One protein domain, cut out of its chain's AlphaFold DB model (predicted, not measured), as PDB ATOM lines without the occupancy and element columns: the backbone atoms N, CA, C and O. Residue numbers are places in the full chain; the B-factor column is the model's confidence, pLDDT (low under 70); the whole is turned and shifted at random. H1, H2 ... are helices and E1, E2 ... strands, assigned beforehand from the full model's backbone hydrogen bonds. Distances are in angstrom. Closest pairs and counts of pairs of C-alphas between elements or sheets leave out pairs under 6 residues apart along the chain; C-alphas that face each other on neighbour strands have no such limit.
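Overview. This is residues 38 to 238 of the 508 residues of an uncharacterized protein of Prevotella micans F0438 (UniProt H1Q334). What is the main picture? A closed barrel of eight antiparallel strands, running E1, E2, E3, E4, E5, E6, E7, E9 and back to E1 round the ring, has a side of long strands, E4 to E7, that curls round the small helix H3. E7 runs on past its stretch beside E9 to pair with E8, and this hairpin makes one far end of the domain. What is it made of? The printed part has 201 residues with three named helices and nine named strands, in the order H1 E1 H2 E2 E3 E4 E5 E6 E7 E8 H3 E9; it is mostly strand, and E2 to E8 form a meander, each strand the antiparallel neighbour of the one before. It is elongated, spanning 66 by 34 by 27 A, and only just compact, close to loose, with a radius of gyration of the C-alphas of 19.7 A.

Arrangement. What comes first? H1, residues 41 to 44, is on the barrel; its closest C-alphas with E2, residues 60 to 66, are those of Arg 44 and Thr 66, 4.7 A apart. E1, residues 45 to 50, has E2 on one side, N 46 and O 64 at 2.8 A, and E9, residues 219 to 226, on the other, N 49 and O 223 at 2.9 A, both within hydrogen-bond range. H2, residues 51 to 55, is outside the barrel at a height over the sheet of 6.1 A. What follows? E3, residues 75 to 83, forms hairpins with E2, N 63 and O 79 at 2.8 A, and with E4, residues 96 to 111, N 78 and O 105 at 2.8 A. E5, residues 117 to 133, forms hairpins with E4, N 104 and O 125 at 2.8 A, and with E6, residues 137 to 158, N 128 and O 143 at 2.9 A. What comes after E6? E7, residues 164 to 188, forms a hairpin with E6, N 148 and O 173 at 2.8 A. On the other side of E7, in staggered pairing, are E9, N 168 and O 222 at 2.8 A, and E8, residues 191 to 198, its hairpin partner, N 184 and O 195 at 2.8 A. Where is the last helix? H3, residues 209 to 216, stands up from the sheet over E4; the closest C-alphas of H3 and E7 are those of Thr 216 and Tyr 172, 6.3 A apart. Every O i to N i+4 pair is within hydrogen-bond range in H2 and H3, while H1 is too short for one.

Along the chain. Where are the anchors? C-alpha 41, in H1, is at (7.857, 24.935, 82.701), and C-alpha 226, in E9, at (-1.372, 18.752, 76.628). Which strands are long? E4 measures 41.2 A, E5 38.3 A, E6 46.9 A and E7 53.7 A; E7 bends by 90 degrees at residue 177.

Size, cuts and confidence. How large is it? The two C-alphas farthest apart, of Gly 189 and Arg 238, are 68.9 A apart. Is it whole and sure? The printed part has no cut, and E3 to E4 is a long link of 12 residues. The model's pLDDT is under 70 at residues 85 to 94, 112 to 115 and 191 to 192.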
ATOM      1  N   THR A  38      11.819  24.365  73.025       70.25
ATOM      2  CA  THR A  38      12.170  24.281  74.443       70.25
ATOM      3  C   THR A  38      10.926  24.502  75.284       70.25
ATOM      4  O   THR A  38      10.370  25.598  75.357       70.25
ATOM      5  N   LEU A  39      10.461  23.434  75.933       76.62
ATOM      6  CA  LEU A  39       9.229  23.487  76.705       76.62
ATOM      7  C   LEU A  39       9.451  24.359  77.945       76.62
ATOM      8  O   LEU A  39      10.201  23.998  78.865       76.62
ATOM      9  N   LYS A  40       8.755  25.498  77.977       82.00
ATOM     10  CA  LYS A  40       8.541  26.310  79.182       82.00
ATOM     11  C   LYS A  40       7.992  25.418  80.302       82.00
ATOM     12  O   LYS A  40       7.362  24.401  80.041       82.00
ATOM     13  N   PHE A  41       8.223  25.786  81.560       81.94
ATOM     14  CA  PHE A  41       7.857  24.935  82.701       81.94
ATOM     15  C   PHE A  41       6.374  24.513  82.685       81.94
ATOM     16  O   PHE A  41       6.079  23.324  82.766       81.94
ATOM     17  N   GLY A  42       5.457  25.460  82.450       81.94
ATOM     18  CA  GLY A  42       4.018  25.180  82.351       81.94
ATOM     19  C   GLY A  42       3.623  24.225  81.215       81.94
ATOM     20  O   GLY A  42       2.713  23.428  81.398       81.94
ATOM     21  N   SER A  43       4.324  24.228  80.072       83.44
ATOM     22  CA  SER A  43       4.010  23.332  78.943       83.44
ATOM     23  C   SER A  43       4.514  21.894  79.106       83.44
ATOM     24  O   SER A  43       4.313  21.059  78.227       83.44
ATOM     25  N   ARG A  44       5.171  21.579  80.226       86.69
ATOM     26  CA  ARG A  44       5.567  20.204  80.568       86.69
ATOM     27  C   ARG A  44       4.484  19.453  81.319       86.69
ATOM     28  O   ARG A  44       4.557  18.227  81.351       86.69
ATOM     29  N   PHE A  45       3.535  20.175  81.911       89.25
ATOM     30  CA  PHE A  45       2.353  19.600  82.530       89.25
ATOM     31  C   PHE A  45       1.328  19.232  81.458       89.25
ATOM     32  O   PHE A  45       1.089  19.996  80.523       89.25
ATOM     33  N   ASN A  46       0.701  18.077  81.630       90.44
ATOM     34  CA  ASN A  46      -0.487  17.641  80.910       90.44
ATOM     35  C   ASN A  46      -1.506  17.172  81.961       90.44
ATOM     36  O   ASN A  46      -1.109  16.598  82.977       90.44
ATOM     37  N   PHE A  47      -2.800  17.387  81.735       93.75
ATOM     38  CA  PHE A  47      -3.852  16.846  82.605       93.75
ATOM     39  C   PHE A  47      -4.514  15.646  81.937       93.75
ATOM     40  O   PHE A  47      -4.862  15.730  80.765       93.75
ATOM     41  N   ARG A  48      -4.694  14.549  82.675       92.56
ATOM     42  CA  ARG A  48      -5.361  13.312  82.241       92.56
ATOM     43  C   ARG A  48      -6.668  13.133  83.010       92.56
ATOM     44  O   ARG A  48      -6.715  13.428  84.202       92.56
ATOM     45  N   SER A  49      -7.703  12.604  82.367       92.81
ATOM     46  CA  SER A  49      -8.924  12.168  83.046       92.81
ATOM     47  C   SER A  49      -9.580  11.010  82.281       92.81
ATOM     48  O   SER A  49      -9.826  11.114  81.078       92.81
ATOM     49  N   ASN A  50      -9.818   9.896  82.973       90.38
ATOM     50  CA  ASN A  50     -10.339   8.641  82.439       90.38
ATOM     51  C   ASN A  50     -11.857   8.720  82.267       90.38
ATOM     52  O   ASN A  50     -12.595   8.901  83.237       90.38
ATOM     53  N   ILE A  51     -12.326   8.545  81.031       89.12
ATOM     54  CA  ILE A  51     -13.749   8.557  80.677       89.12
ATOM     55  C   ILE A  51     -14.478   7.386  81.353       89.12
ATOM     56  O   ILE A  51     -15.614   7.551  81.785       89.12
ATOM     57  N   ILE A  52     -13.826   6.224  81.492       85.12
ATOM     58  CA  ILE A  52     -14.443   5.031  82.098       85.12
ATOM     59  C   ILE A  52     -14.795   5.287  83.569       85.12
ATOM     60  O   ILE A  52     -15.922   5.013  83.975       85.12
ATOM     61  N   ASP A  53     -13.879   5.888  84.336       85.12
ATOM     62  CA  ASP A  53     -14.127   6.255  85.737       85.12
ATOM     63  C   ASP A  53     -15.264   7.298  85.862       85.12
ATOM     64  O   ASP A  53     -16.061   7.231  86.797       85.12
ATOM     65  N   TRP A  54     -15.415   8.232  84.908       85.69
ATOM     66  CA  TRP A  54     -16.565   9.156  84.892       85.69
ATOM     67  C   TRP A  54     -17.896   8.449  84.617       85.69
ATOM     68  O   TRP A  54     -18.906   8.807  85.223       85.69
ATOM     69  N   VAL A  55     -17.912   7.428  83.752       85.56
ATOM     70  CA  VAL A  55     -19.105   6.597  83.505       85.56
ATOM     71  C   VAL A  55     -19.481   5.782  84.751       85.56
ATOM     72  O   VAL A  55     -20.666   5.599  85.019       85.56
ATOM     73  N   THR A  56     -18.509   5.370  85.573       79.00
ATOM     74  CA  THR A  56     -18.750   4.758  86.896       79.00
ATOM     75  C   THR A  56     -18.897   5.785  88.029       79.00
ATOM     76  O   THR A  56     -18.679   5.450  89.194       79.00
ATOM     77  N   LEU A  57     -19.236   7.043  87.708       82.81
ATOM     78  CA  LEU A  57     -19.457   8.150  88.653       82.81
ATOM     79  C   LEU A  57     -18.320   8.341  89.677       82.81
ATOM     80  O   LEU A  57     -18.553   8.727  90.818       82.81
ATOM     81  N   SER A  58     -17.080   8.079  89.261       83.88
ATOM     82  CA  SER A  58     -15.867   8.155  90.076       83.88
ATOM     83  C   SER A  58     -14.961   9.300  89.584       83.88
ATOM     84  O   SER A  58     -14.130   9.103  88.690       83.88
ATOM     85  N   PRO A  59     -15.106  10.524  90.135       86.69
ATOM     86  CA  PRO A  59     -14.260  11.662  89.792       86.69
ATOM     87  C   PRO A  59     -12.768  11.344  89.896       86.69
ATOM     88  O   PRO A  59     -12.288  10.790  90.888       86.69
ATOM     89  N   ASN A  60     -12.028  11.704  88.851       90.00
ATOM     90  CA  ASN A  60     -10.631  11.327  88.694       90.00
ATOM     91  C   ASN A  60      -9.816  12.427  88.002       90.00
ATOM     92  O   ASN A  60     -10.303  13.128  87.111       90.00
ATOM     93  N   LEU A  61      -8.555  12.562  88.411       92.00
ATOM     94  CA  LEU A  61      -7.627  13.541  87.860       92.00
ATOM     95  C   LEU A  61      -6.202  12.986  87.857       92.00
ATOM     96  O   LEU A  61      -5.681  12.540  88.879       92.00
ATOM     97  N   GLY A  62      -5.557  13.067  86.698       92.31
ATOM     98  CA  GLY A  62      -4.133  12.843  86.522       92.31
ATOM     99  C   GLY A  62      -3.396  14.118  86.148       92.31
ATOM    100  O   GLY A  62      -3.891  14.937  85.374       92.31
ATOM    101  N   ILE A  63      -2.180  14.256  86.662       93.81
ATOM    102  CA  ILE A  63      -1.220  15.288  86.282       93.81
ATOM    103  C   ILE A  63       0.042  14.570  85.817       93.81
ATOM    104  O   ILE A  63       0.618  13.778  86.559       93.81
ATOM    105  N   GLU A  64       0.481  14.845  84.595       93.19
ATOM    106  CA  GLU A  64       1.691  14.275  84.007       93.19
ATOM    107  C   GLU A  64       2.718  15.370  83.723       93.19
ATOM    108  O   GLU A  64       2.379  16.398  83.145       93.19
ATOM    109  N   PHE A  65       3.975  15.151  84.109       91.75
ATOM    110  CA  PHE A  65       5.072  16.099  83.954       91.75
ATOM    111  C   PHE A  65       6.189  15.545  83.063       91.75
ATOM    112  O   PHE A  65       6.777  14.493  83.321       91.75
ATOM    113  N   THR A  66       6.538  16.295  82.019       89.56
ATOM    114  CA  THR A  66       7.669  15.986  81.136       89.56
ATOM    115  C   THR A  66       8.982  16.404  81.796       89.56
ATOM    116  O   THR A  66       9.261  17.593  81.933       89.56
ATOM    117  N   LEU A  67       9.818  15.429  82.169       86.44
ATOM    118  CA  LEU A  67      11.046  15.665  82.950       86.44
ATOM    119  C   LEU A  67      12.081  16.548  82.222       86.44
ATOM    120  O   LEU A  67      12.879  17.224  82.868       86.44
ATOM    121  N   GLY A  68      12.088  16.554  80.884       82.12
ATOM    122  CA  GLY A  68      13.078  17.267  80.073       82.12
ATOM    123  C   GLY A  68      12.610  18.608  79.499       82.12
ATOM    124  O   GLY A  68      11.448  18.806  79.161       82.12
ATOM    125  N   ASN A  69      13.567  19.518  79.294       81.44
ATOM    126  CA  ASN A  69      13.329  20.872  78.773       81.44
ATOM    127  C   ASN A  69      13.107  20.950  77.243       81.44
ATOM    128  O   ASN A  69      12.943  22.053  76.726       81.44
ATOM    129  N   LYS A  70      13.172  19.839  76.497       81.56
ATOM    130  CA  LYS A  70      13.212  19.819  75.018       81.56
ATOM    131  C   LYS A  70      12.127  18.918  74.429       81.56
ATOM    132  O   LYS A  70      11.863  17.848  74.970       81.56
ATOM    133  N   ASN A  71      11.572  19.312  73.283       76.81
ATOM    134  CA  ASN A  71      10.414  18.665  72.646       76.81
ATOM    135  C   ASN A  71      10.609  17.165  72.317       76.81
ATOM    136  O   ASN A  71       9.648  16.404  72.309       76.81
ATOM    137  N   TRP A  72      11.852  16.709  72.103       79.38
ATOM    138  CA  TRP A  72      12.188  15.294  71.866       79.38
ATOM    139  C   TRP A  72      12.279  14.426  73.134       79.38
ATOM    140  O   TRP A  72      12.559  13.230  73.032       79.38
ATOM    141  N   HIS A  73      12.102  14.984  74.335       84.88
ATOM    142  CA  HIS A  73      12.300  14.241  75.579       84.88
ATOM    143  C   HIS A  73      11.182  13.218  75.836       84.88
ATOM    144  O   HIS A  73      10.030  13.584  76.032       84.88
ATOM    145  N   LYS A  74      11.539  11.929  75.875       89.31
ATOM    146  CA  LYS A  74      10.583  10.808  75.831       89.31
ATOM    147  C   LYS A  74      10.007  10.343  77.165       89.31
ATOM    148  O   LYS A  74       9.015   9.624  77.138       89.31
ATOM    149  N   TRP A  75      10.622  10.689  78.296       92.19
ATOM    150  CA  TRP A  75      10.130  10.260  79.608       92.19
ATOM    151  C   TRP A  75       9.246  11.324  80.260       92.19
ATOM    152  O   TRP A  75       9.585  12.515  80.249       92.19
ATOM    153  N   THR A  76       8.165  10.874  80.885       92.38
ATOM    154  CA  THR A  76       7.292  11.688  81.736       92.38
ATOM    155  C   THR A  76       6.991  10.946  83.038       92.38
ATOM    156  O   THR A  76       7.039   9.714  83.096       92.38
ATOM    157  N   LEU A  77       6.719  11.710  84.093       95.00
ATOM    158  CA  LEU A  77       6.325  11.221  85.410       95.00
ATOM    159  C   LEU A  77       4.930  11.765  85.717       95.00
ATOM    160  O   LEU A  77       4.730  12.977  85.689       95.00
ATOM    161  N   GLY A  78       3.974  10.887  85.989       93.62
ATOM    162  CA  GLY A  78       2.601  11.238  86.325       93.62
ATOM    163  C   GLY A  78       2.197  10.818  87.731       93.62
ATOM    164  O   GLY A  78       2.741   9.873  88.300       93.62
ATOM    165  N   ALA A  79       1.204  11.519  88.261       94.75
ATOM    166  CA  ALA A  79       0.407  11.108  89.407       94.75
ATOM    167  C   ALA A  79      -1.067  11.110  88.981       94.75
ATOM    168  O   ALA A  79      -1.514  12.054  88.329       94.75
ATOM    169  N   PHE A  80      -1.815  10.066  89.323       92.44
ATOM    170  CA  PHE A  80      -3.236   9.918  89.003       92.44
ATOM    171  C   PHE A  80      -4.003   9.510  90.257       92.44
ATOM    172  O   PHE A  80      -3.564   8.621  90.990       92.44
ATOM    173  N   GLY A  81      -5.127  10.178  90.510       90.62
ATOM    174  CA  GLY A  81      -5.976   9.928  91.666       90.62
ATOM    175  C   GLY A  81      -7.449   9.798  91.298       90.62
ATOM    176  O   GLY A  81      -7.928  10.454  90.369       90.62
ATOM    177  N   ARG A  82      -8.168   8.965  92.055       88.94
ATOM    178  CA  ARG A  82      -9.621   8.757  91.957       88.94
ATOM    179  C   ARG A  82     -10.256   8.926  93.328       88.94
ATOM    180  O   ARG A  82      -9.707   8.445  94.320       88.94
ATOM    181  N   VAL A  83     -11.392   9.613  93.386       84.06
ATOM    182  CA  VAL A  83     -12.112   9.919  94.627       84.06
ATOM    183  C   VAL A  83     -13.611   9.838  94.360       84.06
ATOM    184  O   VAL A  83     -14.184  10.768  93.791       84.06
ATOM    185  N   ASN A  84     -14.263   8.759  94.799       80.25
ATOM    186  CA  ASN A  84     -15.724   8.747  94.861       80.25
ATOM    187  C   ASN A  84     -16.232   9.563  96.072       80.25
ATOM    188  O   ASN A  84     -15.593   9.642  97.128       80.25
ATOM    189  N   TRP A  85     -17.388  10.202  95.916       67.62
ATOM    190  CA  TRP A  85     -18.022  11.041  96.928       67.62
ATOM    191  C   TRP A  85     -19.072  10.218  97.666       67.62
ATOM    192  O   TRP A  85     -20.074   9.802  97.081       67.62
ATOM    193  N   ARG A  86     -18.846   9.989  98.967       61.97
ATOM    194  CA  ARG A  86     -19.681   9.113  99.796       61.97
ATOM    195  C   ARG A  86     -21.099   9.670  99.941       61.97
ATOM    196  O   ARG A  86     -21.390  10.468 100.833       61.97
ATOM    197  N   THR A  87     -21.977   9.250  99.041       53.88
ATOM    198  CA  THR A  87     -23.320   9.808  98.901       53.88
ATOM    199  C   THR A  87     -24.260   9.151  99.907       53.88
ATOM    200  O   THR A  87     -24.612   7.981  99.767       53.88
ATOM    201  N   ASN A  88     -24.699   9.909 100.918       51.06
ATOM    202  CA  ASN A  88     -25.764   9.492 101.837       51.06
ATOM    203  C   ASN A  88     -27.123   9.509 101.116       51.06
ATOM    204  O   ASN A  88     -27.933  10.420 101.293       51.06
ATOM    205  N   MET A  89     -27.366   8.497 100.282       50.72
ATOM    206  CA  MET A  89     -28.693   8.219  99.740       50.72
ATOM    207  C   MET A  89     -29.646   7.861 100.885       50.72
ATOM    208  O   MET A  89     -29.292   7.099 101.783       50.72
ATOM    209  N   LYS A  90     -30.866   8.415 100.854       48.41
ATOM    210  CA  LYS A  90     -31.948   7.993 101.761       48.41
ATOM    211  C   LYS A  90     -32.488   6.608 101.393       48.41
ATOM    212  O   LYS A  90     -33.038   5.926 102.250       48.41
ATOM    213  N   GLU A  91     -32.329   6.206 100.134       53.41
ATOM    214  CA  GLU A  91     -32.703   4.882  99.652       53.41
ATOM    215  C   GLU A  91     -31.596   3.853  99.893       53.41
ATOM    216  O   GLU A  91     -30.396   4.123  99.799       53.41
ATOM    217  N   ASN A  92     -32.026   2.633 100.200       56.44
ATOM    218  CA  ASN A  92     -31.174   1.508 100.548       56.44
ATOM    219  C   ASN A  92     -30.628   0.822  99.275       56.44
ATOM    220  O   ASN A  92     -31.028  -0.286  98.925       56.44
ATOM    221  N   THR A  93     -29.692   1.459  98.570       62.09
ATOM    222  CA  THR A  93     -29.078   0.890  97.354       62.09
ATOM    223  C   THR A  93     -28.345  -0.421  97.668       62.09
ATOM    224  O   THR A  93     -27.440  -0.435  98.505       62.09
ATOM    225  N   TYR A  94     -28.715  -1.531  97.010       67.31
ATOM    226  CA  TYR A  94     -28.115  -2.866  97.222       67.31
ATOM    227  C   TYR A  94     -26.648  -2.945  96.763       67.31
ATOM    228  O   TYR A  94     -25.854  -3.681  97.364       67.31
ATOM    229  N   HIS A  95     -26.294  -2.196  95.716       75.38
ATOM    230  CA  HIS A  95     -24.939  -2.105  95.174       75.38
ATOM    231  C   HIS A  95     -24.102  -1.022  95.878       75.38
ATOM    232  O   HIS A  95     -24.651  -0.053  96.401       75.38
ATOM    233  N   VAL A  96     -22.777  -1.194  95.891       78.12
ATOM    234  CA  VAL A  96     -21.789  -0.237  96.435       78.12
ATOM    235  C   VAL A  96     -20.569  -0.210  95.509       78.12
ATOM    236  O   VAL A  96     -20.154  -1.270  95.033       78.12
ATOM    237  N   TYR A  97     -20.010   0.972  95.246       80.50
ATOM    238  CA  TYR A  97     -18.818   1.156  94.410       80.50
ATOM    239  C   TYR A  97     -18.033   2.406  94.855       80.50
ATOM    240  O   TYR A  97     -17.934   3.396  94.133       80.50
ATOM    241  N   ASP A  98     -17.504   2.387  96.078       83.88
ATOM    242  CA  ASP A  98     -16.668   3.474  96.602       83.88
ATOM    243  C   ASP A  98     -15.186   3.137  96.375       83.88
ATOM    244  O   ASP A  98     -14.674   2.153  96.913       83.88
ATOM    245  N   ILE A  99     -14.476   3.956  95.594       85.50
ATOM    246  CA  ILE A  99     -13.036   3.805  95.336       85.50
ATOM    247  C   ILE A  99     -12.315   5.119  95.654       85.50
ATOM    248  O   ILE A  99     -12.726   6.201  95.230       85.50
ATOM    249  N   TYR A 100     -11.211   4.998  96.390       88.25
ATOM    250  CA  TYR A 100     -10.266   6.068  96.700       88.25
ATOM    251  C   TYR A 100      -8.874   5.574  96.335       88.25
ATOM    252  O   TYR A 100      -8.383   4.638  96.958       88.25
ATOM    253  N   ASP A 101      -8.232   6.163  95.337       89.38
ATOM    254  CA  ASP A 101      -7.033   5.584  94.732       89.38
ATOM    255  C   ASP A 101      -5.998   6.655  94.385       89.38
ATOM    256  O   ASP A 101      -6.356   7.764  93.990       89.38
ATOM    257  N   GLY A 102      -4.717   6.316  94.526       92.06
ATOM    258  CA  GLY A 102      -3.583   7.166  94.188       92.06
ATOM    259  C   GLY A 102      -2.428   6.340  93.631       92.06
ATOM    260  O   GLY A 102      -1.873   5.481  94.318       92.06
ATOM    261  N   ARG A 103      -2.036   6.622  92.384       93.31
ATOM    262  CA  ARG A 103      -0.929   5.953  91.688       93.31
ATOM    263  C   ARG A 103       0.070   6.939  91.097       93.31
ATOM    264  O   ARG A 103      -0.293   8.023  90.643       93.31
ATOM    265  N   LEU A 104       1.330   6.522  91.069       95.50
ATOM    266  CA  LEU A 104       2.414   7.160  90.337       95.50
ATOM    267  C   LEU A 104       2.708   6.355  89.070       95.50
ATOM    268  O   LEU A 104       2.661   5.125  89.074       95.50
ATOM    269  N   GLU A 105       3.023   7.060  87.989       94.44
ATOM    270  CA  GLU A 105       3.212   6.514  86.648       94.44
ATOM    271  C   GLU A 105       4.518   7.023  86.035       94.44
ATOM    272  O   GLU A 105       4.737   8.228  85.956       94.44
ATOM    273  N   LEU A 106       5.371   6.133  85.527       96.19
ATOM    274  CA  LEU A 106       6.540   6.503  84.725       96.19
ATOM    275  C   LEU A 106       6.320   6.030  83.287       96.19
ATOM    276  O   LEU A 106       6.292   4.823  83.038       96.19
ATOM    277  N   ARG A 107       6.176   6.965  82.341       94.88
ATOM    278  CA  ARG A 107       5.883   6.679  80.924       94.88
ATOM    279  C   ARG A 107       7.077   6.991  80.025       94.88
ATOM    280  O   ARG A 107       7.840   7.926  80.279       94.88
ATOM    281  N   LYS A 108       7.216   6.226  78.940       94.12
ATOM    282  CA  LYS A 108       8.228   6.405  77.891       94.12
ATOM    283  C   LYS A 108       7.580   6.372  76.507       94.12
ATOM    284  O   LYS A 108       7.200   5.308  76.024       94.12
ATOM    285  N   TYR A 109       7.508   7.528  75.852       91.88
ATOM    286  CA  TYR A 109       6.847   7.707  74.557       91.88
ATOM    287  C   TYR A 109       7.764   7.458  73.345       91.88
ATOM    288  O   TYR A 109       8.975   7.708  73.379       91.88
ATOM    289  N   TRP A 110       7.184   7.037  72.219       87.81
ATOM    290  CA  TRP A 110       7.797   7.075  70.887       87.81
ATOM    291  C   TRP A 110       6.745   7.263  69.785       87.81
ATOM    292  O   TRP A 110       5.597   6.853  69.908       87.81
ATOM    293  N   HIS A 111       7.152   7.862  68.666       82.88
ATOM    294  CA  HIS A 111       6.306   7.949  67.476       82.88
ATOM    295  C   HIS A 111       6.311   6.645  66.682       82.88
ATOM    296  O   HIS A 111       7.364   6.024  66.517       82.88
ATOM    297  N   GLY A 112       5.150   6.297  66.123       69.62
ATOM    298  CA  GLY A 112       5.079   5.430  64.950       69.62
ATOM    299  C   GLY A 112       5.572   6.150  63.686       69.62
ATOM    300  O   GLY A 112       5.842   7.353  63.693       69.62
ATOM    301  N   ALA A 113       5.677   5.423  62.575       63.84
ATOM    302  CA  ALA A 113       5.930   6.049  61.279       63.84
ATOM    303  C   ALA A 113       4.721   6.906  60.844       63.84
ATOM    304  O   ALA A 113       3.574   6.525  61.074       63.84
ATOM    305  N   GLY A 114       4.982   8.069  60.237       57.47
ATOM    306  CA  GLY A 114       4.004   8.873  59.482       57.47
ATOM    307  C   GLY A 114       2.781   9.447  60.219       57.47
ATOM    308  O   GLY A 114       1.942  10.059  59.571       57.47
ATOM    309  N   THR A 115       2.633   9.271  61.535       60.53
ATOM    310  CA  THR A 115       1.332   9.435  62.218       60.53
ATOM    311  C   THR A 115       1.296  10.541  63.282       60.53
ATOM    312  O   THR A 115       2.285  10.825  63.958       60.53
ATOM    313  N   ARG A 116       0.094  11.108  63.508       73.44
ATOM    314  CA  ARG A 116      -0.261  11.931  64.694       73.44
ATOM    315  C   ARG A 116      -0.413  11.094  65.986       73.44
ATOM    316  O   ARG A 116      -0.950  11.578  66.977       73.44
ATOM    317  N   ARG A 117       0.022   9.831  65.950       81.81
ATOM    318  CA  ARG A 117      -0.111   8.823  67.003       81.81
ATOM    319  C   ARG A 117       1.226   8.634  67.708       81.81
ATOM    320  O   ARG A 117       2.262   8.459  67.059       81.81
ATOM    321  N   VAL A 118       1.191   8.628  69.034       87.94
ATOM    322  CA  VAL A 118       2.354   8.367  69.881       87.94
ATOM    323  C   VAL A 118       2.050   7.160  70.747       87.94
ATOM    324  O   VAL A 118       1.035   7.116  71.428       87.94
ATOM    325  N   PHE A 119       2.933   6.173  70.715       91.56
ATOM    326  CA  PHE A 119       2.840   4.988  71.555       91.56
ATOM    327  C   PHE A 119       3.670   5.189  72.817       91.56
ATOM    328  O   PHE A 119       4.663   5.922  72.804       91.56
ATOM    329  N   TYR A 120       3.297   4.517  73.899       94.06
ATOM    330  CA  TYR A 120       4.112   4.466  75.103       94.06
ATOM    331  C   TYR A 120       4.048   3.101  75.783       94.06
ATOM    332  O   TYR A 120       3.107   2.323  75.619       94.06
ATOM    333  N   TRP A 121       5.070   2.849  76.591       95.31
ATOM    334  CA  TRP A 121       5.047   1.865  77.660       95.31
ATOM    335  C   TRP A 121       5.424   2.575  78.953       95.31
ATOM    336  O   TRP A 121       6.053   3.639  78.936       95.31
ATOM    337  N   GLY A 122       5.033   2.004  80.078       95.75
ATOM    338  CA  GLY A 122       5.391   2.538  81.377       95.75
ATOM    339  C   GLY A 122       5.203   1.535  82.496       95.75
ATOM    340  O   GLY A 122       4.730   0.419  82.283       95.75
ATOM    341  N   VAL A 123       5.572   1.966  83.692       96.50
ATOM    342  CA  VAL A 123       5.302   1.257  84.944       96.50
ATOM    343  C   VAL A 123       4.460   2.146  85.846       96.50
ATOM    344  O   VAL A 123       4.593   3.372  85.810       96.50
ATOM    345  N   TYR A 124       3.588   1.533  86.637       95.38
ATOM    346  CA  TYR A 124       2.736   2.228  87.592       95.38
ATOM    347  C   TYR A 124       2.758   1.518  88.944       95.38
ATOM    348  O   TYR A 124       2.820   0.290  89.011       95.38
ATOM    349  N   ALA A 125       2.717   2.299  90.019       95.69
ATOM    350  CA  ALA A 125       2.648   1.810  91.389       95.69
ATOM    351  C   ALA A 125       1.680   2.687  92.184       95.69
ATOM    352  O   ALA A 125       1.711   3.912  92.046       95.69
ATOM    353  N   GLY A 126       0.824   2.093  93.007       93.75
ATOM    354  CA  GLY A 126      -0.189   2.848  93.735       93.75
ATOM    355  C   GLY A 126      -0.770   2.131  94.940       93.75
ATOM    356  O   GLY A 126      -0.467   0.966  95.219       93.75
ATOM    357  N   ALA A 127      -1.590   2.878  95.669       93.94
ATOM    358  CA  ALA A 127      -2.292   2.427  96.853       93.94
ATOM    359  C   ALA A 127      -3.702   3.024  96.876       93.94
ATOM    360  O   ALA A 127      -3.884   4.217  96.636       93.94
ATOM    361  N   GLY A 128      -4.686   2.199  97.222       91.62
ATOM    362  CA  GLY A 128      -6.087   2.596  97.220       91.62
ATOM    363  C   GLY A 128      -6.917   1.874  98.273       91.62
ATOM    364  O   GLY A 128      -6.522   0.833  98.799       91.62
ATOM    365  N   LYS A 129      -8.073   2.448  98.590       91.00
ATOM    366  CA  LYS A 129      -9.144   1.843  99.380       91.00
ATOM    367  C   LYS A 129     -10.336   1.593  98.471       91.00
ATOM    368  O   LYS A 129     -10.654   2.433  97.631       91.00
ATOM    369  N   PHE A 130     -11.003   0.467  98.668       88.12
ATOM    370  CA  PHE A 130     -12.163   0.070  97.880       88.12
ATOM    371  C   PHE A 130     -13.267  -0.482  98.783       88.12
ATOM    372  O   PHE A 130     -12.983  -1.155  99.773       88.12
ATOM    373  N   ASP A 131     -14.518  -0.217  98.423       87.56
ATOM    374  CA  ASP A 131     -15.715  -0.880  98.935       87.56
ATOM    375  C   ASP A 131     -16.633  -1.200  97.746       87.56
ATOM    376  O   ASP A 131     -17.195  -0.307  97.107       87.56
ATOM    377  N   ILE A 132     -16.705  -2.481  97.384       86.62
ATOM    378  CA  ILE A 132     -17.327  -2.957  96.147       86.62
ATOM    379  C   ILE A 132     -18.346  -4.036  96.495       86.62
ATOM    380  O   ILE A 132     -17.975  -5.131  96.919       86.62
ATOM    381  N   LYS A 133     -19.628  -3.772  96.248       84.44
ATOM    382  CA  LYS A 133     -20.705  -4.763  96.328       84.44
ATOM    383  C   LYS A 133     -21.490  -4.791  95.024       84.44
ATOM    384  O   LYS A 133     -22.385  -3.983  94.799       84.44
ATOM    385  N   ILE A 134     -21.158  -5.761  94.178       78.75
ATOM    386  CA  ILE A 134     -21.864  -6.035  92.916       78.75
ATOM    387  C   ILE A 134     -22.848  -7.206  93.094       78.75
ATOM    388  O   ILE A 134     -23.921  -7.197  92.504       78.75
ATOM    389  N   SER A 135     -22.519  -8.164  93.966       78.31
ATOM    390  CA  SER A 135     -23.331  -9.343  94.295       78.31
ATOM    391  C   SER A 135     -23.797  -9.302  95.765       78.31
ATOM    392  O   SER A 135     -23.740  -8.261  96.425       78.31
ATOM    393  N   ASP A 136     -24.254 -10.436  96.293       79.69
ATOM    394  CA  ASP A 136     -24.641 -10.634  97.695       79.69
ATOM    395  C   ASP A 136     -23.503 -10.328  98.672       79.69
ATOM    396  O   ASP A 136     -23.721  -9.743  99.738       79.69
ATOM    397  N   ILE A 137     -22.292 -10.722  98.276       84.31
ATOM    398  CA  ILE A 137     -21.047 -10.488  98.996       84.31
ATOM    399  C   ILE A 137     -20.413  -9.213  98.433       84.31
ATOM    400  O   ILE A 137     -20.101  -9.127  97.242       84.31
ATOM    401  N   GLY A 138     -20.249  -8.220  99.301       85.25
ATOM    402  CA  GLY A 138     -19.403  -7.056  99.089       85.25
ATOM    403  C   GLY A 138     -18.008  -7.267  99.670       85.25
ATOM    404  O   GLY A 138     -17.792  -8.143 100.510       85.25
ATOM    405  N   ARG A 139     -17.045  -6.469  99.212       88.88
ATOM    406  CA  ARG A 139     -15.637  -6.542  99.614       88.88
ATOM    407  C   ARG A 139     -15.112  -5.151  99.896       88.88
ATOM    408  O   ARG A 139     -15.130  -4.302  99.007       88.88
ATOM    409  N   ARG A 140     -14.620  -4.941 101.115       89.44
ATOM    410  CA  ARG A 140     -14.089  -3.652 101.564       89.44
ATOM    411  C   ARG A 140     -12.667  -3.814 102.066       89.44
ATOM    412  O   ARG A 140     -12.419  -4.661 102.920       89.44
ATOM    413  N   GLY A 141     -11.738  -2.998 101.582       89.69
ATOM    414  CA  GLY A 141     -10.335  -3.155 101.937       89.69
ATOM    415  C   GLY A 141      -9.395  -2.058 101.464       89.69
ATOM    416  O   GLY A 141      -9.795  -1.060 100.870       89.69
ATOM    417  N   ASN A 142      -8.114  -2.299 101.735       92.06
ATOM    418  CA  ASN A 142      -6.987  -1.546 101.201       92.06
ATOM    419  C   ASN A 142      -6.239  -2.420 100.182       92.06
ATOM    420  O   ASN A 142      -6.111  -3.634 100.366       92.06
ATOM    421  N   SER A 143      -5.659  -1.799  99.162       91.56
ATOM    422  CA  SER A 143      -4.817  -2.435  98.149       91.56
ATOM    423  C   SER A 143      -3.527  -1.658  97.923       91.56
ATOM    424  O   SER A 143      -3.544  -0.430  97.888       91.56
ATOM    425  N   PHE A 144      -2.449  -2.390  97.661       93.12
ATOM    426  CA  PHE A 144      -1.256  -1.909  96.972       93.12
ATOM    427  C   PHE A 144      -1.150  -2.627  95.631       93.12
ATOM    428  O   PHE A 144      -1.401  -3.832  95.556       93.12
ATOM    429  N   PHE A 145      -0.764  -1.921  94.575       93.19
ATOM    430  CA  PHE A 145      -0.616  -2.507  93.245       93.19
ATOM    431  C   PHE A 145       0.617  -1.967  92.520       93.19
ATOM    432  O   PHE A 145       1.043  -0.830  92.728       93.19
ATOM    433  N   LEU A 146       1.194  -2.814  91.671       94.31
ATOM    434  CA  LEU A 146       2.400  -2.544  90.890       94.31
ATOM    435  C   LEU A 146       2.270  -3.251  89.540       94.31
ATOM    436  O   LEU A 146       2.004  -4.452  89.507       94.31
ATOM    437  N   GLY A 147       2.477  -2.542  88.433       94.25
ATOM    438  CA  GLY A 147       2.307  -3.129  87.108       94.25
ATOM    439  C   GLY A 147       2.999  -2.390  85.971       94.25
ATOM    440  O   GLY A 147       3.621  -1.340  86.148       94.25
ATOM    441  N   GLY A 148       2.875  -2.977  84.785       95.94
ATOM    442  CA  GLY A 148       3.233  -2.374  83.510       95.94
ATOM    443  C   GLY A 148       1.988  -1.902  82.764       95.94
ATOM    444  O   GLY A 148       0.904  -2.467  82.901       95.94
ATOM    445  N   MET A 149       2.148  -0.871  81.947       94.56
ATOM    446  CA  MET A 149       1.102  -0.377  81.054       94.56
ATOM    447  C   MET A 149       1.663  -0.135  79.657       94.56
ATOM    448  O   MET A 149       2.825   0.252  79.496       94.56
ATOM    449  N   ILE A 150       0.819  -0.337  78.650       94.75
ATOM    450  CA  ILE A 150       1.096  -0.016  77.247       94.75
ATOM    451  C   ILE A 150      -0.090   0.750  76.671       94.75
ATOM    452  O   ILE A 150      -1.238   0.457  77.001       94.75
ATOM    453  N   GLY A 151       0.170   1.730  75.811       93.38
ATOM    454  CA  GLY A 151      -0.901   2.554  75.268       93.38
ATOM    455  C   GLY A 151      -0.514   3.389  74.061       93.38
ATOM    456  O   GLY A 151       0.627   3.384  73.587       93.38
ATOM    457  N   THR A 152      -1.514   4.093  73.545       92.31
ATOM    458  CA  THR A 152      -1.434   4.941  72.364       92.31
ATOM    459  C   THR A 152      -2.238   6.220  72.569       92.31
ATOM    460  O   THR A 152      -3.446   6.190  72.791       92.31
ATOM    461  N   THR A 153      -1.567   7.353  72.407       90.88
ATOM    462  CA  THR A 153      -2.139   8.694  72.487       90.88
ATOM    463  C   THR A 153      -2.332   9.246  71.069       90.88
ATOM    464  O   THR A 153      -1.399   9.244  70.259       90.88
ATOM    465  N   ASN A 154      -3.547   9.690  70.740       88.75
ATOM    466  CA  ASN A 154      -3.939  10.226  69.431       88.75
ATOM    467  C   ASN A 154      -4.416  11.679  69.568       88.75
ATOM    468  O   ASN A 154      -5.287  11.952  70.389       88.75
ATOM    469  N   GLU A 155      -3.921  12.594  68.734       87.19
ATOM    470  CA  GLU A 155      -4.387  13.989  68.738       87.19
ATOM    471  C   GLU A 155      -5.821  14.109  68.191       87.19
ATOM    472  O   GLU A 155      -6.041  13.904  66.996       87.19
ATOM    473  N   LEU A 156      -6.786  14.455  69.060       86.88
ATOM    474  CA  LEU A 156      -8.184  14.710  68.684       86.88
ATOM    475  C   LEU A 156      -8.354  16.129  68.135       86.88
ATOM    476  O   LEU A 156      -8.969  16.331  67.091       86.88
ATOM    477  N   TYR A 157      -7.830  17.124  68.858       86.19
ATOM    478  CA  TYR A 157      -8.063  18.531  68.554       86.19
ATOM    479  C   TYR A 157      -6.867  19.411  68.921       86.19
ATOM    480  O   TYR A 157      -6.330  19.334  70.025       86.19
ATOM    481  N   SER A 158      -6.488  20.307  68.007       85.56
ATOM    482  CA  SER A 158      -5.436  21.300  68.235       85.56
ATOM    483  C   SER A 158      -6.017  22.673  68.582       85.56
ATOM    484  O   SER A 158      -6.795  23.234  67.810       85.56
ATOM    485  N   TYR A 159      -5.533  23.296  69.651       83.69
ATOM    486  CA  TYR A 159      -5.849  24.684  69.982       83.69
ATOM    487  C   TYR A 159      -4.889  25.670  69.295       83.69
ATOM    488  O   TYR A 159      -3.721  25.374  69.035       83.69
ATOM    489  N   LYS A 160      -5.361  26.901  69.040       81.12
ATOM    490  CA  LYS A 160      -4.560  27.979  68.414       81.12
ATOM    491  C   LYS A 160      -3.360  28.434  69.263       81.12
ATOM    492  O   LYS A 160      -2.427  29.013  68.724       81.12
ATOM    493  N   ASN A 161      -3.368  28.157  70.568       77.56
ATOM    494  CA  ASN A 161      -2.255  28.419  71.492       77.56
ATOM    495  C   ASN A 161      -1.151  27.333  71.455       77.56
ATOM    496  O   ASN A 161      -0.204  27.414  72.233       77.56
ATOM    497  N   GLY A 162      -1.286  26.322  70.586       75.75
ATOM    498  CA  GLY A 162      -0.349  25.205  70.417       75.75
ATOM    499  C   GLY A 162      -0.679  23.950  71.233       75.75
ATOM    500  O   GLY A 162      -0.184  22.876  70.887       75.75
ATOM    501  N   ALA A 163      -1.526  24.064  72.264       83.62
ATOM    502  CA  ALA A 163      -1.979  22.931  73.069       83.62
ATOM    503  C   ALA A 163      -2.803  21.932  72.238       83.62
ATOM    504  O   ALA A 163      -3.376  22.291  71.203       83.62
ATOM    505  N   SER A 164      -2.913  20.694  72.715       86.38
ATOM    506  CA  SER A 164      -3.797  19.676  72.139       86.38
ATOM    507  C   SER A 164      -4.704  19.050  73.201       86.38
ATOM    508  O   SER A 164      -4.362  19.002  74.383       86.38
ATOM    509  N   LEU A 165      -5.887  18.618  72.765       90.81
ATOM    510  CA  LEU A 165      -6.695  17.619  73.452       90.81
ATOM    511  C   LEU A 165      -6.505  16.300  72.702       90.81
ATOM    512  O   LEU A 165      -6.651  16.244  71.478       90.81
ATOM    513  N   ASP A 166      -6.166  15.253  73.437       91.44
ATOM    514  CA  ASP A 166      -5.703  13.982  72.895       91.44
ATOM    515  C   ASP A 166      -6.445  12.810  73.562       91.44
ATOM    516  O   ASP A 166      -6.799  12.880  74.741       91.44
ATOM    517  N   LEU A 167      -6.684  11.729  72.814       92.12
ATOM    518  CA  LEU A 167      -7.289  10.488  73.305       92.12
ATOM    519  C   LEU A 167      -6.199   9.464  73.621       92.12
ATOM    520  O   LEU A 167      -5.448   9.062  72.732       92.12
ATOM    521  N   ASP A 168      -6.144   9.025  74.871       92.44
ATOM    522  CA  ASP A 168      -5.156   8.102  75.424       92.44
ATOM    523  C   ASP A 168      -5.823   6.738  75.662       92.44
ATOM    524  O   ASP A 168      -6.647   6.589  76.565       92.44
ATOM    525  N   LEU A 169      -5.512   5.756  74.810       93.06
ATOM    526  CA  LEU A 169      -6.055   4.393  74.864       93.06
ATOM    527  C   LEU A 169      -4.984   3.446  75.399       93.06
ATOM    528  O   LEU A 169      -3.913   3.334  74.796       93.06
ATOM    529  N   ALA A 170      -5.254   2.766  76.510       91.94
ATOM    530  CA  ALA A 170      -4.234   2.013  77.226       91.94
ATOM    531  C   ALA A 170      -4.746   0.728  77.881       91.94
ATOM    532  O   ALA A 170      -5.919   0.601  78.232       91.94
ATOM    533  N   VAL A 171      -3.814  -0.205  78.078       92.19
ATOM    534  CA  VAL A 171      -4.006  -1.456  78.812       92.19
ATOM    535  C   VAL A 171      -3.031  -1.492  79.985       92.19
ATOM    536  O   VAL A 171      -1.828  -1.279  79.807       92.19
ATOM    537  N   TYR A 172      -3.560  -1.770  81.173       91.25
ATOM    538  CA  TYR A 172      -2.821  -1.872  82.433       91.25
ATOM    539  C   TYR A 172      -2.816  -3.334  82.904       91.25
ATOM    540  O   TYR A 172      -3.837  -4.020  82.846       91.25
ATOM    541  N   ALA A 173      -1.665  -3.828  83.367       91.38
ATOM    542  CA  ALA A 173      -1.530  -5.174  83.919       91.38
ATOM    543  C   ALA A 173      -0.472  -5.210  85.030       91.38
ATOM    544  O   ALA A 173       0.660  -4.759  84.849       91.38
ATOM    545  N   GLY A 174      -0.815  -5.785  86.182       91.19
ATOM    546  CA  GLY A 174       0.067  -5.800  87.350       91.19
ATOM    547  C   GLY A 174      -0.241  -6.882  88.379       91.19
ATOM    548  O   GLY A 174      -1.082  -7.756  88.165       91.19
ATOM    549  N   ALA A 175       0.450  -6.805  89.510       92.50
ATOM    550  CA  ALA A 175       0.170  -7.559  90.723       92.50
ATOM    551  C   ALA A 175      -0.595  -6.675  91.721       92.50
ATOM    552  O   ALA A 175      -0.286  -5.490  91.866       92.50
ATOM    553  N   VAL A 176      -1.563  -7.261  92.432       93.19
ATOM    554  CA  VAL A 176      -2.379  -6.578  93.449       93.19
ATOM    555  C   VAL A 176      -2.236  -7.309  94.780       93.19
ATOM    556  O   VAL A 176      -2.561  -8.490  94.885       93.19
ATOM    557  N   MET A 177      -1.769  -6.609  95.809       92.62
ATOM    558  CA  MET A 177      -1.758  -7.080  97.193       92.62
ATOM    559  C   MET A 177      -2.871  -6.373  97.960       92.62
ATOM    560  O   MET A 177      -2.796  -5.168  98.198       92.62
ATOM    561  N   ALA A 178      -3.902  -7.111  98.359       91.50
ATOM    562  CA  ALA A 178      -5.076  -6.558  99.023       91.50
ATOM    563  C   ALA A 178      -5.248  -7.132 100.435       91.50
ATOM    564  O   ALA A 178      -4.980  -8.309 100.673       91.50
ATOM    565  N   LYS A 179      -5.721  -6.295 101.362       91.81
ATOM    566  CA  LYS A 179      -6.333  -6.706 102.629       91.81
ATOM    567  C   LYS A 179      -7.785  -6.250 102.578       91.81
ATOM    568  O   LYS A 179      -8.028  -5.046 102.640       91.81
ATOM    569  N   TYR A 180      -8.722  -7.186 102.485       89.44
ATOM    570  CA  TYR A 180     -10.152  -6.889 102.454       89.44
ATOM    571  C   TYR A 180     -10.957  -7.850 103.320       89.44
ATOM    572  O   TYR A 180     -10.622  -9.027 103.427       89.44
ATOM    573  N   ASP A 181     -12.027  -7.320 103.901       89.00
ATOM    574  CA  ASP A 181     -13.082  -8.084 104.549       89.00
ATOM    575  C   ASP A 181     -14.179  -8.373 103.513       89.00
ATOM    576  O   ASP A 181     -14.556  -7.486 102.736       89.00
ATOM    577  N   GLU A 182     -14.717  -9.590 103.511       88.81
ATOM    578  CA  GLU A 182     -15.954  -9.902 102.790       88.81
ATOM    579  C   GLU A 182     -17.157  -9.665 103.710       88.81
ATOM    580  O   GLU A 182     -17.129 -10.038 104.886       88.81
ATOM    581  N   TYR A 183     -18.217  -9.042 103.193       85.56
ATOM    582  CA  TYR A 183     -19.414  -8.708 103.962       85.56
ATOM    583  C   TYR A 183     -20.706  -8.967 103.186       85.56
ATOM    584  O   TYR A 183     -20.782  -8.764 101.977       85.56
ATOM    585  N   ARG A 184     -21.772  -9.332 103.897       85.06
ATOM    586  CA  ARG A 184     -23.145  -9.378 103.383       85.06
ATOM    587  C   ARG A 184     -23.934  -8.226 104.007       85.06
ATOM    588  O   ARG A 184     -23.880  -8.024 105.217       85.06
ATOM    589  N   ARG A 185     -24.680  -7.469 103.194       77.00
ATOM    590  CA  ARG A 185     -25.659  -6.489 103.704       77.00
ATOM    591  C   ARG A 185     -26.998  -7.189 103.900       77.00
ATOM    592  O   ARG A 185     -27.675  -7.494 102.923       77.00
ATOM    593  N   THR A 186     -27.359  -7.456 105.151       73.44
ATOM    594  CA  THR A 186     -28.687  -7.965 105.526       73.44
ATOM    595  C   THR A 186     -29.572  -6.805 105.956       73.44
ATOM    596  O   THR A 186     -29.113  -5.917 106.677       73.44
ATOM    597  N   LEU A 187     -30.829  -6.810 105.522       70.12
ATOM    598  CA  LEU A 187     -31.826  -5.844 105.971       70.12
ATOM    599  C   LEU A 187     -32.274  -6.222 107.394       70.12
ATOM    600  O   LEU A 187     -32.667  -7.365 107.619       70.12
ATOM    601  N   GLN A 188     -32.184  -5.295 108.348       70.19
ATOM    602  CA  GLN A 188     -32.747  -5.439 109.695       70.19
ATOM    603  C   GLN A 188     -33.538  -4.170 110.026       70.19
ATOM    604  O   GLN A 188     -32.962  -3.097 110.212       70.19
ATOM    605  N   GLY A 189     -34.871  -4.283 110.024       73.94
ATOM    606  CA  GLY A 189     -35.751  -3.117 109.905       73.94
ATOM    607  C   GLY A 189     -35.418  -2.311 108.643       73.94
ATOM    608  O   GLY A 189     -34.952  -2.866 107.651       73.94
ATOM    609  N   ASP A 190     -35.555  -0.989 108.700       70.06
ATOM    610  CA  ASP A 190     -35.320  -0.103 107.547       70.06
ATOM    611  C   ASP A 190     -33.831   0.136 107.213       70.06
ATOM    612  O   ASP A 190     -33.495   1.050 106.456       70.06
ATOM    613  N   LYS A 191     -32.895  -0.623 107.800       66.44
ATOM    614  CA  LYS A 191     -31.449  -0.372 107.678       66.44
ATOM    615  C   LYS A 191     -30.686  -1.619 107.245       66.44
ATOM    616  O   LYS A 191     -30.834  -2.701 107.810       66.44
ATOM    617  N   TYR A 192     -29.803  -1.452 106.262       68.31
ATOM    618  CA  TYR A 192     -28.819  -2.474 105.915       68.31
ATOM    619  C   TYR A 192     -27.654  -2.478 106.909       68.31
ATOM    620  O   TYR A 192     -26.886  -1.515 106.974       68.31
ATOM    621  N   ILE A 193     -27.474  -3.593 107.617       73.12
ATOM    622  CA  ILE A 193     -26.327  -3.825 108.505       73.12
ATOM    623  C   ILE A 193     -25.237  -4.599 107.749       73.12
ATOM    624  O   ILE A 193     -25.524  -5.472 106.929       73.12
ATOM    625  N   TYR A 194     -23.975  -4.236 107.996       74.94
ATOM    626  CA  TYR A 194     -22.793  -4.811 107.350       74.94
ATOM    627  C   TYR A 194     -22.269  -6.001 108.160       74.94
ATOM    628  O   TYR A 194     -21.409  -5.836 109.026       74.94
ATOM    629  N   ASN A 195     -22.758  -7.203 107.861       80.19
ATOM    630  CA  ASN A 195     -22.295  -8.422 108.519       80.19
ATOM    631  C   ASN A 195     -21.044  -8.938 107.801       80.19
ATOM    632  O   ASN A 195     -21.129  -9.387 106.657       80.19
ATOM    633  N   VAL A 196     -19.881  -8.864 108.453       80.88
ATOM    634  CA  VAL A 196     -18.623  -9.417 107.921       80.88
ATOM    635  C   VAL A 196     -18.732 -10.941 107.885       80.88
ATOM    636  O   VAL A 196     -18.868 -11.581 108.924       80.88
ATOM    637  N   THR A 197     -18.688 -11.519 106.686       80.69
ATOM    638  CA  THR A 197     -18.757 -12.968 106.457       80.69
ATOM    639  C   THR A 197     -17.380 -13.620 106.481       80.69
ATOM    640  O   THR A 197     -17.274 -14.791 106.832       80.69
ATOM    641  N   TRP A 198     -16.321 -12.879 106.133       80.25
ATOM    642  CA  TRP A 198     -14.941 -13.357 106.238       80.25
ATOM    643  C   TRP A 198     -13.966 -12.201 106.534       80.25
ATOM    644  O   TRP A 198     -13.882 -11.269 105.729       80.25
ATOM    645  N   PRO A 199     -13.236 -12.219 107.668       79.62
ATOM    646  CA  PRO A 199     -12.327 -11.137 108.047       79.62
ATOM    647  C   PRO A 199     -10.976 -11.212 107.315       79.62
ATOM    648  O   PRO A 199     -10.333 -12.265 107.238       79.62
ATOM    649  N   GLY A 200     -10.502 -10.064 106.830       76.62
ATOM    650  CA  GLY A 200      -9.303  -9.929 106.006       76.62
ATOM    651  C   GLY A 200      -8.001 -10.207 106.757       76.62
ATOM    652  O   GLY A 200      -7.403  -9.318 107.373       76.62
ATOM    653  N   THR A 201      -7.508 -11.440 106.660       71.25
ATOM    654  CA  THR A 201      -6.262 -11.896 107.301       71.25
ATOM    655  C   THR A 201      -5.002 -11.410 106.567       71.25
ATOM    656  O   THR A 201      -4.349 -12.167 105.849       71.25
ATOM    657  N   GLY A 202      -4.648 -10.140 106.790       86.38
ATOM    658  CA  GLY A 202      -3.428  -9.497 106.278       86.38
ATOM    659  C   GLY A 202      -3.509  -9.064 104.808       86.38
ATOM    660  O   GLY A 202      -4.549  -9.200 104.170       86.38
ATOM    661  N   TYR A 203      -2.411  -8.519 104.272       87.94
ATOM    662  CA  TYR A 203      -2.284  -8.264 102.830       87.94
ATOM    663  C   TYR A 203      -1.888  -9.556 102.112       87.94
ATOM    664  O   TYR A 203      -0.918 -10.205 102.500       87.94
ATOM    665  N   LYS A 204      -2.619  -9.915 101.054       89.25
ATOM    666  CA  LYS A 204      -2.387 -11.120 100.246       89.25
ATOM    667  C   LYS A 204      -2.400 -10.782  98.756       89.25
ATOM    668  O   LYS A 204      -3.205  -9.962  98.305       89.25
ATOM    669  N   LEU A 205      -1.515 -11.421  97.988       88.50
ATOM    670  CA  LEU A 205      -1.540 -11.356  96.525       88.50
ATOM    671  C   LEU A 205      -2.885 -11.909  96.032       88.50
ATOM    672  O   LEU A 205      -3.238 -13.046  96.334       88.50
ATOM    673  N   THR A 206      -3.644 -11.081  95.319       84.50
ATOM    674  CA  THR A 206      -5.056 -11.315  95.010       84.50
ATOM    675  C   THR A 206      -5.296 -11.198  93.507       84.50
ATOM    676  O   THR A 206      -5.055 -10.150  92.915       84.50
ATOM    677  N   PHE A 207      -5.830 -12.263  92.902       85.62
ATOM    678  CA  PHE A 207      -6.274 -12.296  91.499       85.62
ATOM    679  C   PHE A 207      -7.806 -12.390  91.368       85.62
ATOM    680  O   PHE A 207      -8.320 -12.823  90.337       85.62
ATOM    681  N   ASP A 208      -8.547 -12.014  92.416       83.94
ATOM    682  CA  ASP A 208     -10.006 -11.925  92.345       83.94
ATOM    683  C   ASP A 208     -10.421 -10.906  91.265       83.94
ATOM    684  O   ASP A 208      -9.979  -9.756  91.340       83.94
ATOM    685  N   PRO A 209     -11.267 -11.273  90.282       84.50
ATOM    686  CA  PRO A 209     -11.564 -10.404  89.145       84.50
ATOM    687  C   PRO A 209     -12.142  -9.035  89.513       84.50
ATOM    688  O   PRO A 209     -11.864  -8.066  88.810       84.50
ATOM    689  N   TRP A 210     -12.913  -8.927  90.599       83.00
ATOM    690  CA  TRP A 210     -13.556  -7.672  90.994       83.00
ATOM    691  C   TRP A 210     -12.580  -6.745  91.717       83.00
ATOM    692  O   TRP A 210     -12.484  -5.569  91.370       83.00
ATOM    693  N   VAL A 211     -11.805  -7.286  92.666       84.81
ATOM    694  CA  VAL A 211     -10.742  -6.531  93.353       84.81
ATOM    695  C   VAL A 211      -9.661  -6.106  92.353       84.81
ATOM    696  O   VAL A 211      -9.189  -4.971  92.391       84.81
ATOM    697  N   TYR A 212      -9.298  -6.988  91.420       86.50
ATOM    698  CA  TYR A 212      -8.289  -6.718  90.400       86.50
ATOM    699  C   TYR A 212      -8.751  -5.655  89.395       86.50
ATOM    700  O   TYR A 212      -8.021  -4.694  89.150       86.50
ATOM    701  N   ALA A 213      -9.964  -5.776  88.841       83.38
ATOM    702  CA  ALA A 213     -10.486  -4.810  87.872       83.38
ATOM    703  C   ALA A 213     -10.591  -3.396  88.462       83.38
ATOM    704  O   ALA A 213     -10.161  -2.444  87.819       83.38
ATOM    705  N   ALA A 214     -11.087  -3.271  89.697       80.81
ATOM    706  CA  ALA A 214     -11.256  -1.987  90.376       80.81
ATOM    707  C   ALA A 214      -9.941  -1.310  90.810       80.81
ATOM    708  O   ALA A 214      -9.925  -0.106  91.047       80.81
ATOM    709  N   THR A 215      -8.841  -2.061  90.939       83.25
ATOM    710  CA  THR A 215      -7.537  -1.521  91.378       83.25
ATOM    711  C   THR A 215      -6.541  -1.314  90.240       83.25
ATOM    712  O   THR A 215      -5.646  -0.483  90.369       83.25
ATOM    713  N   THR A 216      -6.674  -2.044  89.127       79.94
ATOM    714  CA  THR A 216      -5.715  -1.985  88.007       79.94
ATOM    715  C   THR A 216      -6.222  -1.271  86.762       79.94
ATOM    716  O   THR A 216      -5.388  -0.865  85.962       79.94
ATOM    717  N   ASP A 217      -7.539  -1.102  86.595       78.62
ATOM    718  CA  ASP A 217      -8.179  -0.471  85.430       78.62
ATOM    719  C   ASP A 217      -7.688  -1.048  84.091       78.62
ATOM    720  O   ASP A 217      -7.153  -0.341  83.236       78.62
ATOM    721  N   ILE A 218      -7.865  -2.368  83.933       81.88
ATOM    722  CA  ILE A 218      -7.316  -3.200  82.842       81.88
ATOM    723  C   ILE A 218      -7.402  -2.526  81.462       81.88
ATOM    724  O   ILE A 218      -6.451  -2.607  80.686       81.88
ATOM    725  N   ALA A 219      -8.522  -1.863  81.161       85.25
ATOM    726  CA  ALA A 219      -8.671  -0.978  80.012       85.25
ATOM    727  C   ALA A 219      -8.905   0.459  80.497       85.25
ATOM    728  O   ALA A 219      -9.786   0.706  81.320       85.25
ATOM    729  N   HIS A 220      -8.138   1.402  79.955       87.44
ATOM    730  CA  HIS A 220      -8.122   2.799  80.373       87.44
ATOM    731  C   HIS A 220      -8.272   3.702  79.141       87.44
ATOM    732  O   HIS A 220      -7.519   3.573  78.173       87.44
ATOM    733  N   VAL A 221      -9.266   4.597  79.160       92.31
ATOM    734  CA  VAL A 221      -9.652   5.437  78.014       92.31
ATOM    735  C   VAL A 221      -9.747   6.877  78.497       92.31
ATOM    736  O   VAL A 221     -10.755   7.308  79.049       92.31
ATOM    737  N   SER A 222      -8.655   7.613  78.326       91.50
ATOM    738  CA  SER A 222      -8.444   8.925  78.933       91.50
ATOM    739  C   SER A 222      -8.481  10.057  77.916       91.50
ATOM    740  O   SER A 222      -7.932   9.945  76.822       91.50
ATOM    741  N   LEU A 223      -9.048  11.194  78.314       93.69
ATOM    742  CA  LEU A 223      -8.769  12.477  77.675       93.69
ATOM    743  C   LEU A 223      -7.521  13.077  78.318       93.69
ATOM    744  O   LEU A 223      -7.413  13.127  79.545       93.69
ATOM    745  N   VAL A 224      -6.582  13.541  77.494       92.75
ATOM    746  CA  VAL A 224      -5.362  14.208  77.953       92.75
ATOM    747  C   VAL A 224      -5.254  15.583  77.308       92.75
ATOM    748  O   VAL A 224      -5.186  15.704  76.088       92.75
ATOM    749  N   TYR A 225      -5.226  16.628  78.130       91.88
ATOM    750  CA  TYR A 225      -4.984  18.000  77.703       91.88
ATOM    751  C   TYR A 225      -3.493  18.334  77.854       91.88
ATOM    752  O   TYR A 225      -2.968  18.438  78.967       91.88
ATOM    753  N   HIS A 226      -2.806  18.492  76.724       88.88
ATOM    754  CA  HIS A 226      -1.372  18.752  76.628       88.88
ATOM    755  C   HIS A 226      -1.089  20.250  76.466       88.88
ATOM    756  O   HIS A 226      -1.310  20.826  75.399       88.88
ATOM    757  N   PHE A 227      -0.532  20.898  77.493       85.69
ATOM    758  CA  PHE A 227      -0.215  22.330  77.441       85.69
ATOM    759  C   PHE A 227       0.985  22.612  76.518       85.69
ATOM    760  O   PHE A 227       2.051  22.030  76.688       85.69
ATOM    761  N   GLY A 228       0.882  23.575  75.598       81.69
ATOM    762  CA  GLY A 228       2.036  24.141  74.877       81.69
ATOM    763  C   GLY A 228       2.309  23.562  73.489       81.69
ATOM    764  O   GLY A 228       1.922  24.194  72.515       81.69
ATOM    765  N   THR A 229       3.018  22.434  73.366       77.56
ATOM    766  CA  THR A 229       3.265  21.791  72.056       77.56
ATOM    767  C   THR A 229       2.322  20.610  71.831       77.56
ATOM    768  O   THR A 229       2.129  19.793  72.734       77.56
ATOM    769  N   LYS A 230       1.769  20.490  70.618       80.19
ATOM    770  CA  LYS A 230       0.938  19.351  70.185       80.19
ATOM    771  C   LYS A 230       1.656  18.015  70.374       80.19
ATOM    772  O   LYS A 230       2.852  17.920  70.073       80.19
ATOM    773  N   VAL A 231       0.928  16.963  70.751       79.25
ATOM    774  CA  VAL A 231       1.459  15.586  70.853       79.25
ATOM    775  C   VAL A 231       2.141  15.132  69.559       79.25
ATOM    776  O   VAL A 231       3.243  14.594  69.609       79.25
ATOM    777  N   SER A 232       1.571  15.460  68.395       74.56
ATOM    778  CA  SER A 232       2.152  15.176  67.071       74.56
ATOM    779  C   SER A 232       3.527  15.821  66.801       74.56
ATOM    780  O   SER A 232       4.182  15.462  65.818       74.56
ATOM    781  N   ASN A 233       3.993  16.741  67.655       76.06
ATOM    782  CA  ASN A 233       5.314  17.374  67.587       76.06
ATOM    783  C   ASN A 233       6.246  17.081  68.775       76.06
ATOM    784  O   ASN A 233       7.449  17.305  68.624       76.06
ATOM    785  N   ARG A 234       5.741  16.568  69.906       78.50
ATOM    786  CA  ARG A 234       6.574  16.046  71.010       78.50
ATOM    787  C   ARG A 234       7.308  14.771  70.580       78.50
ATOM    788  O   ARG A 234       7.203  14.367  69.434       78.50
ATOM    789  N   TYR A 235       8.085  14.161  71.479       81.06
ATOM    790  CA  TYR A 235       8.535  12.750  71.510       81.06
ATOM    791  C   TYR A 235       9.233  12.144  70.261       81.06
ATOM    792  O   TYR A 235       9.654  10.979  70.284       81.06
ATOM    793  N   LYS A 236       9.413  12.905  69.178       79.69
ATOM    794  CA  LYS A 236      10.153  12.551  67.957       79.69
ATOM    795  C   LYS A 236      11.619  12.232  68.280       79.69
ATOM    796  O   LYS A 236      12.163  12.662  69.298       79.69
ATOM    797  N   LYS A 237      12.290  11.452  67.421       78.88
ATOM    798  CA  LYS A 237      13.739  11.214  67.568       78.88
ATOM    799  C   LYS A 237      14.495  12.540  67.436       78.88
ATOM    800  O   LYS A 237      14.180  13.324  66.546       78.88
ATOM    801  N   ARG A 238      15.540  12.741  68.251       79.38
ATOM    802  CA  ARG A 238      16.415  13.927  68.187       79.38
ATOM    803  C   ARG A 238      16.983  14.149  66.775       79.38
ATOM    804  O   ARG A 238      16.960  15.268  66.281       79.38
TER     805      ARG A 238